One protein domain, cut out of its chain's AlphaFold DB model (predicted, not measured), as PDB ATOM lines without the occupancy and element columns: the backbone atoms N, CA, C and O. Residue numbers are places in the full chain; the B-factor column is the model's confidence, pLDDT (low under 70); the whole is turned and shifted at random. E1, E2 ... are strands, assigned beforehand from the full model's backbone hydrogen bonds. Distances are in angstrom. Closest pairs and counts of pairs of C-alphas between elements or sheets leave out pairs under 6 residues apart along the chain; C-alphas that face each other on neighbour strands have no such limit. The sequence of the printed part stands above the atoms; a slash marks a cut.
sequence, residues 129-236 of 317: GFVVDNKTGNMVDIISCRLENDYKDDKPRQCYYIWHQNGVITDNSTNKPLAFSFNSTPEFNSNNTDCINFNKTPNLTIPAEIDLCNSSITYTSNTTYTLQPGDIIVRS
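Overview. This is residues 129 to 236 of the 317 residues of an uncharacterized protein of Thermodesulfobacterium commune (UniProt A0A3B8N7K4). What shape? It has little regular structure: one antiparallel sheet, E5 E2 E1 E8 E3 E4 E6 E7, curls like part of a barrel. What is printed? 108 residues are printed, 37 in eight named strands, successively E1 to E8: all strand. The whole is compact, radius of gyration of the C-alphas 13.7 A, spanning 42 by 34 by 27 A.

Arrangement. What pairs? E1, residues 129 to 135, and E2, 139 to 145, form a hairpin; N 132 and O 141 are within hydrogen-bond range, 2.8 A. Which edges? E5, 204 to 207, and E7, 224 to 226, are edge strands. E5 runs on into E6, 209 to 212, at 75 degrees.

Along the chain. Which start? C-alpha 129 of E1 is at (392.563, 634.621, 436.473). E3 is 160 to 164 and E4 179 to 181. Which end? E8, 232 to 235, ends at C-alpha 235, (390.640, 629.177, 443.137).

Size, cuts and confidence. Any cut? The printed part has no cut. Low confidence? The pLDDT is under 70 at 23 residues, among them 214 to 222.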
ATOM      1  N   GLY A 129     392.367 634.289 437.873       90.31
ATOM      2  CA  GLY A 129     392.563 634.621 436.473       90.31
ATOM      3  C   GLY A 129     391.349 635.288 435.863       90.31
ATOM      4  O   GLY A 129     390.272 635.300 436.454       90.31
ATOM      5  N   PHE A 130     391.549 635.864 434.687       90.75
ATOM      6  CA  PHE A 130     390.539 636.645 433.983       90.75
ATOM      7  C   PHE A 130     390.445 636.170 432.545       90.75
ATOM      8  O   PHE A 130     391.468 636.115 431.858       90.75
ATOM      9  N   VAL A 131     389.239 635.858 432.088       91.81
ATOM     10  CA  VAL A 131     388.985 635.514 430.690       91.81
ATOM     11  C   VAL A 131     388.897 636.808 429.884       91.81
ATOM     12  O   VAL A 131     388.081 637.682 430.181       91.81
ATOM     13  N   VAL A 132     389.771 636.954 428.890       88.94
ATOM     14  CA  VAL A 132     389.931 638.194 428.117       88.94
ATOM     15  C   VAL A 132     389.134 638.152 426.825       88.94
ATOM     16  O   VAL A 132     388.385 639.084 426.551       88.94
ATOM     17  N   ASP A 133     389.317 637.102 426.029       84.81
ATOM     18  CA  ASP A 133     388.706 637.002 424.706       84.81
ATOM     19  C   ASP A 133     388.512 635.541 424.289       84.81
ATOM     20  O   ASP A 133     389.217 634.637 424.753       84.81
ATOM     21  N   ASN A 134     387.571 635.333 423.374       79.31
ATOM     22  CA  ASN A 134     387.331 634.052 422.734       79.31
ATOM     23  C   ASN A 134     388.187 633.954 421.470       79.31
ATOM     24  O   ASN A 134     388.095 634.774 420.559       79.31
ATOM     25  N   LYS A 135     388.988 632.896 421.379       75.75
ATOM     26  CA  LYS A 135     389.730 632.546 420.169       75.75
ATOM     27  C   LYS A 135     388.924 631.612 419.275       75.75
ATOM     28  O   LYS A 135     388.003 630.912 419.698       75.75
ATOM     29  N   THR A 136     389.307 631.574 418.002       72.06
ATOM     30  CA  THR A 136     388.752 630.636 417.023       72.06
ATOM     31  C   THR A 136     388.952 629.191 417.500       72.06
ATOM     32  O   THR A 136     390.041 628.837 417.943       72.06
ATOM     33  N   GLY A 137     387.915 628.353 417.391       70.56
ATOM     34  CA  GLY A 137     387.991 626.929 417.752       70.56
ATOM     35  C   GLY A 137     387.680 626.595 419.218       70.56
ATOM     36  O   GLY A 137     388.261 625.651 419.738       70.56
ATOM     37  N   ASN A 138     386.773 627.334 419.873       85.56
ATOM     38  CA  ASN A 138     386.334 627.107 421.265       85.56
ATOM     39  C   ASN A 138     387.464 627.177 422.305       85.56
ATOM     40  O   ASN A 138     387.445 626.463 423.307       85.56
ATOM     41  N   MET A 139     388.444 628.047 422.075       88.88
ATOM     42  CA  MET A 139     389.516 628.336 423.025       88.88
ATOM     43  C   MET A 139     389.296 629.721 423.630       88.88
ATOM     44  O   MET A 139     388.775 630.613 422.962       88.88
ATOM     45  N   VAL A 140     389.729 629.923 424.866       90.88
ATOM     46  CA  VAL A 140     389.689 631.215 425.552       90.88
ATOM     47  C   VAL A 140     391.076 631.633 425.984       90.88
ATOM     48  O   VAL A 140     391.893 630.811 426.409       90.88
ATOM     49  N   ASP A 141     391.328 632.929 425.874       90.00
ATOM     50  CA  ASP A 141     392.537 633.561 426.365       90.00
ATOM     51  C   ASP A 141     392.333 634.054 427.792       90.00
ATOM     52  O   ASP A 141     391.390 634.786 428.095       90.00
ATOM     53  N   ILE A 142     393.252 633.668 428.666       89.12
ATOM     54  CA  ILE A 142     393.198 633.937 430.092       89.12
ATOM     55  C   ILE A 142     394.456 634.689 430.505       89.12
ATOM     56  O   ILE A 142     395.583 634.339 430.138       89.12
ATOM     57  N   ILE A 143     394.261 635.717 431.323       88.94
ATOM     58  CA  ILE A 143     395.327 636.270 432.150       88.94
ATOM     59  C   ILE A 143     395.314 635.488 433.455       88.94
ATOM     60  O   ILE A 143     394.477 635.712 434.327       88.94
ATOM     61  N   SER A 144     396.208 634.514 433.540       88.06
ATOM     62  CA  SER A 144     396.371 633.607 434.664       88.06
ATOM     63  C   SER A 144     397.382 634.155 435.666       88.06
ATOM     64  O   SER A 144     398.549 634.381 435.334       88.06
ATOM     65  N   CYS A 145     396.959 634.277 436.919       87.12
ATOM     66  CA  CYS A 145     397.807 634.573 438.064       87.12
ATOM     67  C   CYS A 145     397.847 633.328 438.950       87.12
ATOM     68  O   CYS A 145     397.043 633.175 439.872       87.12
ATOM     69  N   ARG A 146     398.791 632.421 438.680       85.94
ATOM     70  CA  ARG A 146     398.965 631.170 439.437       85.94
ATOM     71  C   ARG A 146     397.772 630.209 439.350       85.94
ATOM     72  O   ARG A 146     397.509 629.483 440.307       85.94
ATOM     73  N   LEU A 147     397.046 630.195 438.230       88.25
ATOM     74  CA  LEU A 147     396.140 629.082 437.940       88.25
ATOM     75  C   LEU A 147     396.951 627.824 437.618       88.25
ATOM     76  O   LEU A 147     398.019 627.873 436.996       88.25
ATOM     77  N   GLU A 148     396.419 626.690 438.032       87.38
ATOM     78  CA  GLU A 148     397.042 625.389 437.851       87.38
ATOM     79  C   GLU A 148     395.997 624.367 437.415       87.38
ATOM     80  O   GLU A 148     394.878 624.318 437.928       87.38
ATOM     81  N   ASN A 149     396.381 623.525 436.477       85.25
ATOM     82  CA  ASN A 149     395.625 622.368 436.079       85.25
ATOM     83  C   ASN A 149     396.485 621.135 436.324       85.25
ATOM     84  O   ASN A 149     397.495 620.940 435.648       85.25
ATOM     85  N   ASP A 150     396.100 620.365 437.336       80.06
ATOM     86  CA  ASP A 150     396.796 619.167 437.797       80.06
ATOM     87  C   ASP A 150     395.750 618.083 438.064       80.06
ATOM     88  O   ASP A 150     394.733 618.330 438.729       80.06
ATOM     89  N   TYR A 151     396.010 616.887 437.550       75.19
ATOM     90  CA  TYR A 151     395.144 615.724 437.660       75.19
ATOM     91  C   TYR A 151     395.887 614.558 438.311       75.19
ATOM     92  O   TYR A 151     397.075 614.326 438.105       75.19
ATOM     93  N   LYS A 152     395.175 613.769 439.120       71.12
ATOM     94  CA  LYS A 152     395.700 612.505 439.648       71.12
ATOM     95  C   LYS A 152     394.624 611.450 439.718       71.12
ATOM     96  O   LYS A 152     393.604 611.681 440.357       71.12
ATOM     97  N   ASP A 153     394.915 610.284 439.151       70.94
ATOM     98  CA  ASP A 153     394.010 609.134 439.130       70.94
ATOM     99  C   ASP A 153     392.660 609.477 438.451       70.94
ATOM    100  O   ASP A 153     391.613 609.041 438.923       70.94
ATOM    101  N   ASP A 154     392.696 610.303 437.387       68.75
ATOM    102  CA  ASP A 154     391.545 610.892 436.659       68.75
ATOM    103  C   ASP A 154     390.689 611.870 437.470       68.75
ATOM    104  O   ASP A 154     389.481 612.012 437.282       68.75
ATOM    105  N   LYS A 155     391.325 612.563 438.414       70.69
ATOM    106  CA  LYS A 155     390.638 613.439 439.356       70.69
ATOM    107  C   LYS A 155     391.302 614.812 439.395       70.69
ATOM    108  O   LYS A 155     392.526 614.851 439.568       70.69
ATOM    109  N   PRO A 156     390.541 615.915 439.283       73.81
ATOM    110  CA  PRO A 156     391.125 617.242 439.369       73.81
ATOM    111  C   PRO A 156     391.683 617.453 440.774       73.81
ATOM    112  O   PRO A 156     391.061 617.073 441.765       73.81
ATOM    113  N   ARG A 157     392.862 618.065 440.877       77.56
ATOM    114  CA  ARG A 157     393.446 618.491 442.162       77.56
ATOM    115  C   ARG A 157     393.168 619.952 442.491       77.56
ATOM    116  O   ARG A 157     393.520 620.410 443.578       77.56
ATOM    117  N   GLN A 158     392.563 620.678 441.557       85.75
ATOM    118  CA  GLN A 158     392.289 622.098 441.679       85.75
ATOM    119  C   GLN A 158     390.856 622.382 441.209       85.75
ATOM    120  O   GLN A 158     390.500 622.067 440.078       85.75
ATOM    121  N   CYS A 159     390.054 622.995 442.081       89.06
ATOM    122  CA  CYS A 159     388.716 623.487 441.759       89.06
ATOM    123  C   CYS A 159     388.676 625.018 441.774       89.06
ATOM    124  O   CYS A 159     389.367 625.657 442.574       89.06
ATOM    125  N   TYR A 160     387.810 625.605 440.964       92.44
ATOM    126  CA  TYR A 160     387.684 627.038 440.750       92.44
ATOM    127  C   TYR A 160     386.223 627.464 440.805       92.44
ATOM    128  O   TYR A 160     385.354 626.810 440.243       92.44
ATOM    129  N   TYR A 161     385.956 628.584 441.457       94.00
ATOM    130  CA  TYR A 161     384.694 629.293 441.331       94.00
ATOM    131  C   TYR A 161     384.785 630.262 440.160       94.00
ATOM    132  O   TYR A 161     385.771 630.994 440.036       94.00
ATOM    133  N   ILE A 162     383.750 630.286 439.326       95.00
ATOM    134  CA  ILE A 162     383.644 631.236 438.222       95.00
ATOM    135  C   ILE A 162     382.721 632.359 438.651       95.00
ATOM    136  O   ILE A 162     381.563 632.119 438.984       95.00
ATOM    137  N   TRP A 163     383.248 633.575 438.670       94.19
ATOM    138  CA  TRP A 163     382.480 634.778 438.937       94.19
ATOM    139  C   TRP A 163     382.156 635.437 437.608       94.19
ATOM    140  O   TRP A 163     383.056 635.864 436.883       94.19
ATOM    141  N   HIS A 164     380.865 635.515 437.313       91.69
ATOM    142  CA  HIS A 164     380.337 636.115 436.103       91.69
ATOM    143  C   HIS A 164     379.376 637.236 436.489       91.69
ATOM    144  O   HIS A 164     378.422 637.029 437.245       91.69
ATOM    145  N   GLN A 165     379.618 638.436 435.960       86.00
ATOM    146  CA  GLN A 165     378.835 639.637 436.262       86.00
ATOM    147  C   GLN A 165     378.735 639.911 437.778       86.00
ATOM    148  O   GLN A 165     379.700 640.361 438.390       86.00
ATOM    149  N   ASN A 166     377.567 639.654 438.377       81.31
ATOM    150  CA  ASN A 166     377.221 640.057 439.740       81.31
ATOM    151  C   ASN A 166     377.412 638.950 440.791       81.31
ATOM    152  O   ASN A 166     377.073 639.167 441.953       81.31
ATOM    153  N   GLY A 167     377.916 637.769 440.424       89.38
ATOM    154  CA  GLY A 167     378.073 636.679 441.386       89.38
ATOM    155  C   GLY A 167     378.811 635.464 440.845       89.38
ATOM    156  O   GLY A 167     379.304 635.456 439.719       89.38
ATOM    157  N   VAL A 168     378.891 634.426 441.675       92.56
ATOM    158  CA  VAL A 168     379.432 633.124 441.280       92.56
ATOM    159  C   VAL A 168     378.392 632.332 440.494       92.56
ATOM    160  O   VAL A 168     377.193 632.452 440.750       92.56
ATOM    161  N   ILE A 169     378.833 631.489 439.567       91.62
ATOM    162  CA  ILE A 169     377.962 630.506 438.922       91.62
ATOM    163  C   ILE A 169     377.407 629.543 439.979       91.62
ATOM    164  O   ILE A 169     378.147 628.986 440.795       91.62
ATOM    165  N   THR A 170     376.089 629.355 439.969       87.94
ATOM    166  CA  THR A 170     375.358 628.545 440.947       87.94
ATOM    167  C   THR A 170     374.563 627.432 440.288       87.94
ATOM    168  O   THR A 170     374.185 627.505 439.121       87.94
ATOM    169  N   ASP A 171     374.254 626.413 441.078       83.62
ATOM    170  CA  ASP A 171     373.321 625.364 440.710       83.62
ATOM    171  C   ASP A 171     371.899 625.933 440.618       83.62
ATOM    172  O   ASP A 171     371.414 626.554 441.564       83.62
ATOM    173  N   ASN A 172     371.207 625.696 439.504       79.50
ATOM    174  CA  ASN A 172     369.871 626.257 439.270       79.50
ATOM    175  C   ASN A 172     368.808 625.755 440.265       79.50
ATOM    176  O   ASN A 172     367.793 626.421 440.454       79.50
ATOM    177  N   SER A 173     369.011 624.588 440.884       79.81
ATOM    178  CA  SER A 173     368.035 623.967 441.787       79.81
ATOM    179  C   SER A 173     368.271 624.323 443.256       79.81
ATOM    180  O   SER A 173     367.320 624.527 444.007       79.81
ATOM    181  N   THR A 174     369.536 624.426 443.671       80.50
ATOM    182  CA  THR A 174     369.917 624.671 445.072       80.50
ATOM    183  C   THR A 174     370.448 626.077 445.330       80.50
ATOM    184  O   THR A 174     370.613 626.452 446.491       80.50
ATOM    185  N   ASN A 175     370.730 626.846 444.273       80.81
ATOM    186  CA  ASN A 175     371.370 628.162 444.312       80.81
ATOM    187  C   ASN A 175     372.722 628.174 445.059       80.81
ATOM    188  O   ASN A 175     373.169 629.198 445.582       80.81
ATOM    189  N   LYS A 176     373.379 627.009 445.134       83.31
ATOM    190  CA  LYS A 176     374.702 626.852 445.742       83.31
ATOM    191  C   LYS A 176     375.798 627.126 444.711       83.31
ATOM    192  O   LYS A 176     375.622 626.738 443.558       83.31
ATOM    193  N   PRO A 177     376.929 627.738 445.105       88.19
ATOM    194  CA  PRO A 177     378.085 627.924 444.235       88.19
ATOM    195  C   PRO A 177     378.550 626.604 443.627       88.19
ATOM    196  O   PRO A 177     378.756 625.627 444.351       88.19
ATOM    197  N   LEU A 178     378.736 626.597 442.310       88.25
ATOM    198  CA  LEU A 178     379.347 625.491 441.589       88.25
ATOM    199  C   LEU A 178     380.845 625.742 441.460       88.25
ATOM    200  O   LEU A 178     381.284 626.839 441.111       88.25
ATOM    201  N   ALA A 179     381.627 624.708 441.745       89.56
ATOM    202  CA  ALA A 179     383.057 624.706 441.509       89.56
ATOM    203  C   ALA A 179     383.361 623.904 440.245       89.56
ATOM    204  O   ALA A 179     382.749 622.865 440.011       89.56
ATOM    205  N   PHE A 180     384.330 624.358 439.464       89.88
ATOM    206  CA  PHE A 180     384.717 623.791 438.177       89.88
ATOM    207  C   PHE A 180     386.208 623.452 438.156       89.88
ATOM    208  O   PHE A 180     386.998 624.029 438.899       89.88
ATOM    209  N   SER A 181     386.605 622.515 437.314       89.44
ATOM    210  CA  SER A 181     387.991 622.179 437.009       89.44
ATOM    211  C   SER A 181     388.229 622.347 435.518       89.44
ATOM    212  O   SER A 181     387.356 622.053 434.707       89.44
ATOM    213  N   PHE A 182     389.422 622.800 435.153       86.69
ATOM    214  CA  PHE A 182     389.849 622.777 433.758       86.69
ATOM    215  C   PHE A 182     389.984 621.342 433.284       86.69
ATOM    216  O   PHE A 182     390.447 620.524 434.059       86.69
ATOM    217  N   ASN A 183     389.649 621.051 432.029       77.75
ATOM    218  CA  ASN A 183     389.741 619.697 431.487       77.75
ATOM    219  C   ASN A 183     391.188 619.175 431.551       77.75
ATOM    220  O   ASN A 183     392.141 619.953 431.508       77.75
ATOM    221  N   SER A 184     391.372 617.854 431.608       63.25
ATOM    222  CA  SER A 184     392.672 617.193 431.851       63.25
ATOM    223  C   SER A 184     393.785 617.508 430.851       63.25
ATOM    224  O   SER A 184     394.942 617.171 431.095       63.25
ATOM    225  N   THR A 185     393.471 618.157 429.728       65.94
ATOM    226  CA  THR A 185     394.453 618.525 428.711       65.94
ATOM    227  C   THR A 185     394.221 619.941 428.167       65.94
ATOM    228  O   THR A 185     393.098 620.276 427.787       65.94
ATOM    229  N   PRO A 186     395.278 620.772 428.067       64.25
ATOM    230  CA  PRO A 186     396.632 620.548 428.585       64.25
ATOM    231  C   PRO A 186     396.721 620.729 430.115       64.25
ATOM    232  O   PRO A 186     396.057 621.592 430.691       64.25
ATOM    233  N   GLU A 187     397.588 619.953 430.772       72.12
ATOM    234  CA  GLU A 187     398.076 620.303 432.110       72.12
ATOM    235  C   GLU A 187     398.890 621.594 432.013       72.12
ATOM    236  O   GLU A 187     399.700 621.779 431.099       72.12
ATOM    237  N   PHE A 188     398.684 622.504 432.956       80.50
ATOM    238  CA  PHE A 188     399.440 623.744 433.010       80.50
ATOM    239  C   PHE A 188     399.705 624.124 434.449       80.50
ATOM    240  O   PHE A 188     398.853 624.004 435.323       80.50
ATOM    241  N   ASN A 189     400.897 624.645 434.693       72.62
ATOM    242  CA  ASN A 189     401.275 625.117 436.004       72.62
ATOM    243  C   ASN A 189     401.839 626.528 435.881       72.62
ATOM    244  O   ASN A 189     403.009 626.717 435.552       72.62
ATOM    245  N   SER A 190     400.998 627.530 436.132       65.75
ATOM    246  CA  SER A 190     401.414 628.933 436.063       65.75
ATOM    247  C   SER A 190     401.860 629.496 437.419       65.75
ATOM    248  O   SER A 190     401.831 630.715 437.598       65.75
ATOM    249  N   ASN A 191     402.295 628.634 438.360       58.72
ATOM    250  CA  ASN A 191     402.507 628.908 439.797       58.72
ATOM    251  C   ASN A 191     403.301 630.180 440.167       58.72
ATOM    252  O   ASN A 191     403.248 630.608 441.318       58.72
ATOM    253  N   ASN A 192     403.975 630.840 439.223       59.16
ATOM    254  CA  ASN A 192     404.838 631.988 439.486       59.16
ATOM    255  C   ASN A 192     404.464 633.285 438.753       59.16
ATOM    256  O   ASN A 192     405.156 634.283 438.954       59.16
ATOM    257  N   THR A 193     403.399 633.324 437.943       72.00
ATOM    258  CA  THR A 193     403.025 634.594 437.295       72.00
ATOM    259  C   THR A 193     402.224 635.457 438.260       72.00
ATOM    260  O   THR A 193     401.135 635.079 438.692       72.00
ATOM    261  N   ASP A 194     402.789 636.604 438.630       68.50
ATOM    262  CA  ASP A 194     402.092 637.632 439.395       68.50
ATOM    263  C   ASP A 194     401.302 638.543 438.448       68.50
ATOM    264  O   ASP A 194     401.785 638.906 437.375       68.50
ATOM    265  N   CYS A 195     400.104 638.947 438.857       69.25
ATOM    266  CA  CYS A 195     399.253 639.847 438.081       69.25
ATOM    267  C   CYS A 195     399.461 641.328 438.395       69.25
ATOM    268  O   CYS A 195     398.736 642.172 437.875       69.25
ATOM    269  N   ILE A 196     400.475 641.667 439.197       65.31
ATOM    270  CA  ILE A 196     400.854 643.059 439.475       65.31
ATOM    271  C   ILE A 196     401.372 643.784 438.212       65.31
ATOM    272  O   ILE A 196     401.246 645.004 438.129       65.31
ATOM    273  N   ASN A 197     401.898 643.070 437.206       55.78
ATOM    274  CA  ASN A 197     402.460 643.676 435.989       55.78
ATOM    275  C   ASN A 197     401.576 643.414 434.754       55.78
ATOM    276  O   ASN A 197     401.882 642.602 433.880       55.78
ATOM    277  N   PHE A 198     400.412 644.063 434.733       59.28
ATOM    278  CA  PHE A 198     399.328 643.791 433.790       59.28
ATOM    279  C   PHE A 198     399.533 644.512 432.444       59.28
ATOM    280  O   PHE A 198     398.948 645.562 432.188       59.28
ATOM    281  N   ASN A 199     400.306 643.924 431.528       63.25
ATOM    282  CA  ASN A 199     400.438 644.441 430.153       63.25
ATOM    283  C   ASN A 199     399.242 644.092 429.235       63.25
ATOM    284  O   ASN A 199     399.353 644.180 428.015       63.25
ATOM    285  N   LYS A 200     398.088 643.702 429.805       64.50
ATOM    286  CA  LYS A 200     396.861 643.250 429.106       64.50
ATOM    287  C   LYS A 200     397.040 642.066 428.142       64.50
ATOM    288  O   LYS A 200     396.103 641.726 427.429       64.50
ATOM    289  N   THR A 201     398.201 641.424 428.111       80.31
ATOM    290  CA  THR A 201     398.457 640.254 427.266       80.31
ATOM    291  C   THR A 201     398.074 638.967 427.996       80.31
ATOM    292  O   THR A 201     398.637 638.712 429.067       80.31
ATOM    293  N   PRO A 202     397.172 638.142 427.433       84.50
ATOM    294  CA  PRO A 202     396.913 636.790 427.919       84.50
ATOM    295  C   PRO A 202     398.199 635.962 427.979       84.50
ATOM    296  O   PRO A 202     399.055 636.070 427.100       84.50
ATOM    297  N   ASN A 203     398.337 635.134 429.012       85.12
ATOM    298  CA  ASN A 203     399.494 634.251 429.217       85.12
ATOM    299  C   ASN A 203     399.112 632.763 429.227       85.12
ATOM    300  O   ASN A 203     399.978 631.911 429.419       85.12
ATOM    301  N   LEU A 204     397.829 632.457 429.039       87.25
ATOM    302  CA  LEU A 204     397.290 631.109 429.013       87.25
ATOM    303  C   LEU A 204     396.152 631.043 427.989       87.25
ATOM    304  O   LEU A 204     395.302 631.927 427.959       87.25
ATOM    305  N   THR A 205     396.119 629.989 427.176       88.56
ATOM    306  CA  THR A 205     395.012 629.695 426.255       88.56
ATOM    307  C   THR A 205     394.547 628.268 426.517       88.56
ATOM    308  O   THR A 205     395.360 627.346 426.463       88.56
ATOM    309  N   ILE A 206     393.260 628.080 426.806       88.00
ATOM    310  CA  ILE A 206     392.671 626.777 427.159       88.00
ATOM    311  C   ILE A 206     391.322 626.582 426.458       88.00
ATOM    312  O   ILE A 206     390.762 627.564 425.967       88.00
ATOM    313  N   PRO A 207     390.772 625.355 426.421       89.50
ATOM    314  CA  PRO A 207     389.388 625.143 426.012       89.50
ATOM    315  C   PRO A 207     388.419 626.014 426.820       89.50
ATOM    316  O   PRO A 207     388.579 626.181 428.028       89.50
ATOM    317  N   ALA A 208     387.417 626.579 426.143       90.31
ATOM    318  CA  ALA A 208     386.386 627.409 426.765       90.31
ATOM    319  C   ALA A 208     385.512 626.606 427.734       90.31
ATOM    320  O   ALA A 208     385.013 627.139 428.718       90.31
ATOM    321  N   GLU A 209     385.297 625.329 427.433       90.06
ATOM    322  CA  GLU A 209     384.482 624.443 428.251       90.06
ATOM    323  C   GLU A 209     385.298 623.892 429.422       90.06
ATOM    324  O   GLU A 209     386.392 623.359 429.230       90.06
ATOM    325  N   ILE A 210     384.748 624.042 430.624       89.19
ATOM    326  CA  ILE A 210     385.294 623.509 431.869       89.19
ATOM    327  C   ILE A 210     384.274 622.590 432.532       89.19
ATOM    328  O   ILE A 210     383.063 622.826 432.475       89.19
ATOM    329  N   ASP A 211     384.780 621.567 433.201       86.94
ATOM    330  CA  ASP A 211     383.969 620.539 433.835       86.94
ATOM    331  C   ASP A 211     383.629 620.907 435.278       86.94
ATOM    332  O   ASP A 211     384.397 621.570 435.976       86.94
ATOM    333  N   LEU A 212     382.487 620.442 435.776       85.94
ATOM    334  CA  LEU A 212     382.161 620.556 437.192       85.94
ATOM    335  C   LEU A 212     383.198 619.800 438.045       85.94
ATOM    336  O   LEU A 212     383.452 618.611 437.840       85.94
ATOM    337  N   CYS A 213     383.746 620.468 439.061       81.94
ATOM    338  CA  CYS A 213     384.653 619.871 440.036       81.94
ATOM    339  C   CYS A 213     383.830 618.978 440.975       81.94
ATOM    340  O   CYS A 213     383.265 619.422 441.972       81.94
ATOM    341  N   ASN A 214     383.646 617.725 440.568       69.44
ATOM    342  CA  ASN A 214     382.565 616.873 441.042       69.44
ATOM    343  C   ASN A 214     382.637 616.576 442.553       69.44
ATOM    344  O   ASN A 214     383.555 615.904 443.010       69.44
ATOM    345  N   SER A 215     381.624 616.982 443.323       54.16
ATOM    346  CA  SER A 215     381.394 616.505 444.688       54.16
ATOM    347  C   SER A 215     380.106 615.680 444.747       54.16
ATOM    348  O   SER A 215     379.062 616.216 445.085       54.16
ATOM    349  N   SER A 216     380.138 614.375 444.467       45.78
ATOM    350  CA  SER A 216     379.055 613.461 444.894       45.78
ATOM    351  C   SER A 216     377.614 613.841 444.451       45.78
ATOM    352  O   SER A 216     376.660 613.532 445.168       45.78
ATOM    353  N   ILE A 217     377.407 614.500 443.304       46.69
ATOM    354  CA  ILE A 217     376.051 614.796 442.804       46.69
ATOM    355  C   ILE A 217     375.672 613.750 441.755       46.69
ATOM    356  O   ILE A 217     376.325 613.604 440.724       46.69
ATOM    357  N   THR A 218     374.606 613.003 442.027       37.88
ATOM    358  CA  THR A 218     373.946 612.118 441.066       37.88
ATOM    359  C   THR A 218     373.408 612.958 439.902       37.88
ATOM    360  O   THR A 218     372.504 613.773 440.065       37.88
ATOM    361  N   TYR A 219     374.023 612.765 438.737       44.25
ATOM    362  CA  TYR A 219     373.787 613.425 437.453       44.25
ATOM    363  C   TYR A 219     372.315 613.689 437.129       44.25
ATOM    364  O   TYR A 219     371.561 612.732 436.989       44.25
ATOM    365  N   THR A 220     371.934 614.953 436.893       42.12
ATOM    366  CA  THR A 220     370.743 615.254 436.067       42.12
ATOM    367  C   THR A 220     370.745 616.581 435.288       42.12
ATOM    368  O   THR A 220     369.951 616.676 434.360       42.12
ATOM    369  N   SER A 221     371.612 617.582 435.527       46.88
ATOM    370  CA  SER A 221     371.757 618.722 434.584       46.88
ATOM    371  C   SER A 221     372.999 619.591 434.852       46.88
ATOM    372  O   SER A 221     373.391 619.747 436.001       46.88
ATOM    373  N   ASN A 222     373.598 620.143 433.785       55.19
ATOM    374  CA  ASN A 222     374.744 621.076 433.750       55.19
ATOM    375  C   ASN A 222     376.074 620.564 434.342       55.19
ATOM    376  O   ASN A 222     376.537 621.023 435.383       55.19
ATOM    377  N   THR A 223     376.725 619.634 433.639       72.81
ATOM    378  CA  THR A 223     378.056 619.103 433.997       72.81
ATOM    379  C   THR A 223     379.223 619.976 433.544       72.81
ATOM    380  O   THR A 223     380.348 619.734 433.973       72.81
ATOM    381  N   THR A 224     378.972 620.966 432.688       84.62
ATOM    382  CA  THR A 224     379.996 621.835 432.105       84.62
ATOM    383  C   THR A 224     379.564 623.296 432.148       84.62
ATOM    384  O   THR A 224     378.375 623.616 432.248       84.62
ATOM    385  N   TYR A 225     380.543 624.191 432.081       89.94
ATOM    386  CA  TYR A 225     380.340 625.621 431.895       89.94
ATOM    387  C   TYR A 225     381.252 626.113 430.774       89.94
ATOM    388  O   TYR A 225     382.414 625.723 430.698       89.94
ATOM    389  N   THR A 226     380.735 626.966 429.893       91.94
ATOM    390  CA  THR A 226     381.540 627.602 428.848       91.94
ATOM    391  C   THR A 226     381.975 628.976 429.333       91.94
ATOM    392  O   THR A 226     381.139 629.866 429.471       91.94
ATOM    393  N   LEU A 227     383.278 629.133 429.566       92.75
ATOM    394  CA  LEU A 227     383.916 630.391 429.930       92.75
ATOM    395  C   LEU A 227     383.592 631.489 428.913       92.75
ATOM    396  O   LEU A 227     383.624 631.272 427.698       92.75
ATOM    397  N   GLN A 228     383.307 632.677 429.429       92.25
ATOM    398  CA  GLN A 228     382.958 633.864 428.666       92.25
ATOM    399  C   GLN A 228     383.942 635.005 428.947       92.25
ATOM    400  O   GLN A 228     384.467 635.115 430.058       92.25
ATOM    401  N   PRO A 229     384.185 635.901 427.974       91.19
ATOM    402  CA  PRO A 229     384.958 637.112 428.216       91.19
ATOM    403  C   PRO A 229     384.375 637.915 429.386       91.19
ATOM    404  O   PRO A 229     383.174 638.184 429.430       91.19
ATOM    405  N   GLY A 230     385.235 638.304 430.327       89.88
ATOM    406  CA  GLY A 230     384.841 638.981 431.565       89.88
ATOM    407  C   GLY A 230     384.682 638.064 432.780       89.88
ATOM    408  O   GLY A 230     384.566 638.582 433.892       89.88
ATOM    409  N   ASP A 231     384.736 636.741 432.609       94.50
ATOM    410  CA  ASP A 231     384.748 635.811 433.739       94.50
ATOM    411  C   ASP A 231     386.002 635.978 434.595       94.50
ATOM    412  O   ASP A 231     387.129 636.057 434.090       94.50
ATOM    413  N   ILE A 232     385.801 635.959 435.912       94.00
ATOM    414  CA  ILE A 232     386.881 635.885 436.893       94.00
ATOM    415  C   ILE A 232     386.927 634.460 437.433       94.00
ATOM    416  O   ILE A 232     385.990 633.970 438.064       94.00
ATOM    417  N   ILE A 233     388.054 633.799 437.213       93.94
ATOM    418  CA  ILE A 233     388.329 632.455 437.698       93.94
ATOM    419  C   ILE A 233     389.050 632.583 439.029       93.94
ATOM    420  O   ILE A 233     390.142 633.144 439.108       93.94
ATOM    421  N   VAL A 234     388.459 632.057 440.092       93.88
ATOM    422  CA  VAL A 234     388.984 632.194 441.451       93.88
ATOM    423  C   VAL A 234     389.190 630.805 442.022       93.88
ATOM    424  O   VAL A 234     388.257 630.008 442.051       93.88
ATOM    425  N   ARG A 235     390.400 630.476 442.488       92.06
ATOM    426  CA  ARG A 235     390.640 629.177 443.137       92.06
ATOM    427  C   ARG A 235     389.647 628.948 444.289       92.06
ATOM    428  O   ARG A 235     389.258 629.889 444.980       92.06
ATOM    429  N   SER A 236     389.247 627.694 444.497       91.00
ATOM    430  CA  SER A 236     388.434 627.272 445.647       91.00
ATOM    431  C   SER A 236     388.939 627.916 446.932       91.00
ATOM    432  O   SER A 236     390.144 628.086 447.140       91.00
TER     433      SER A 236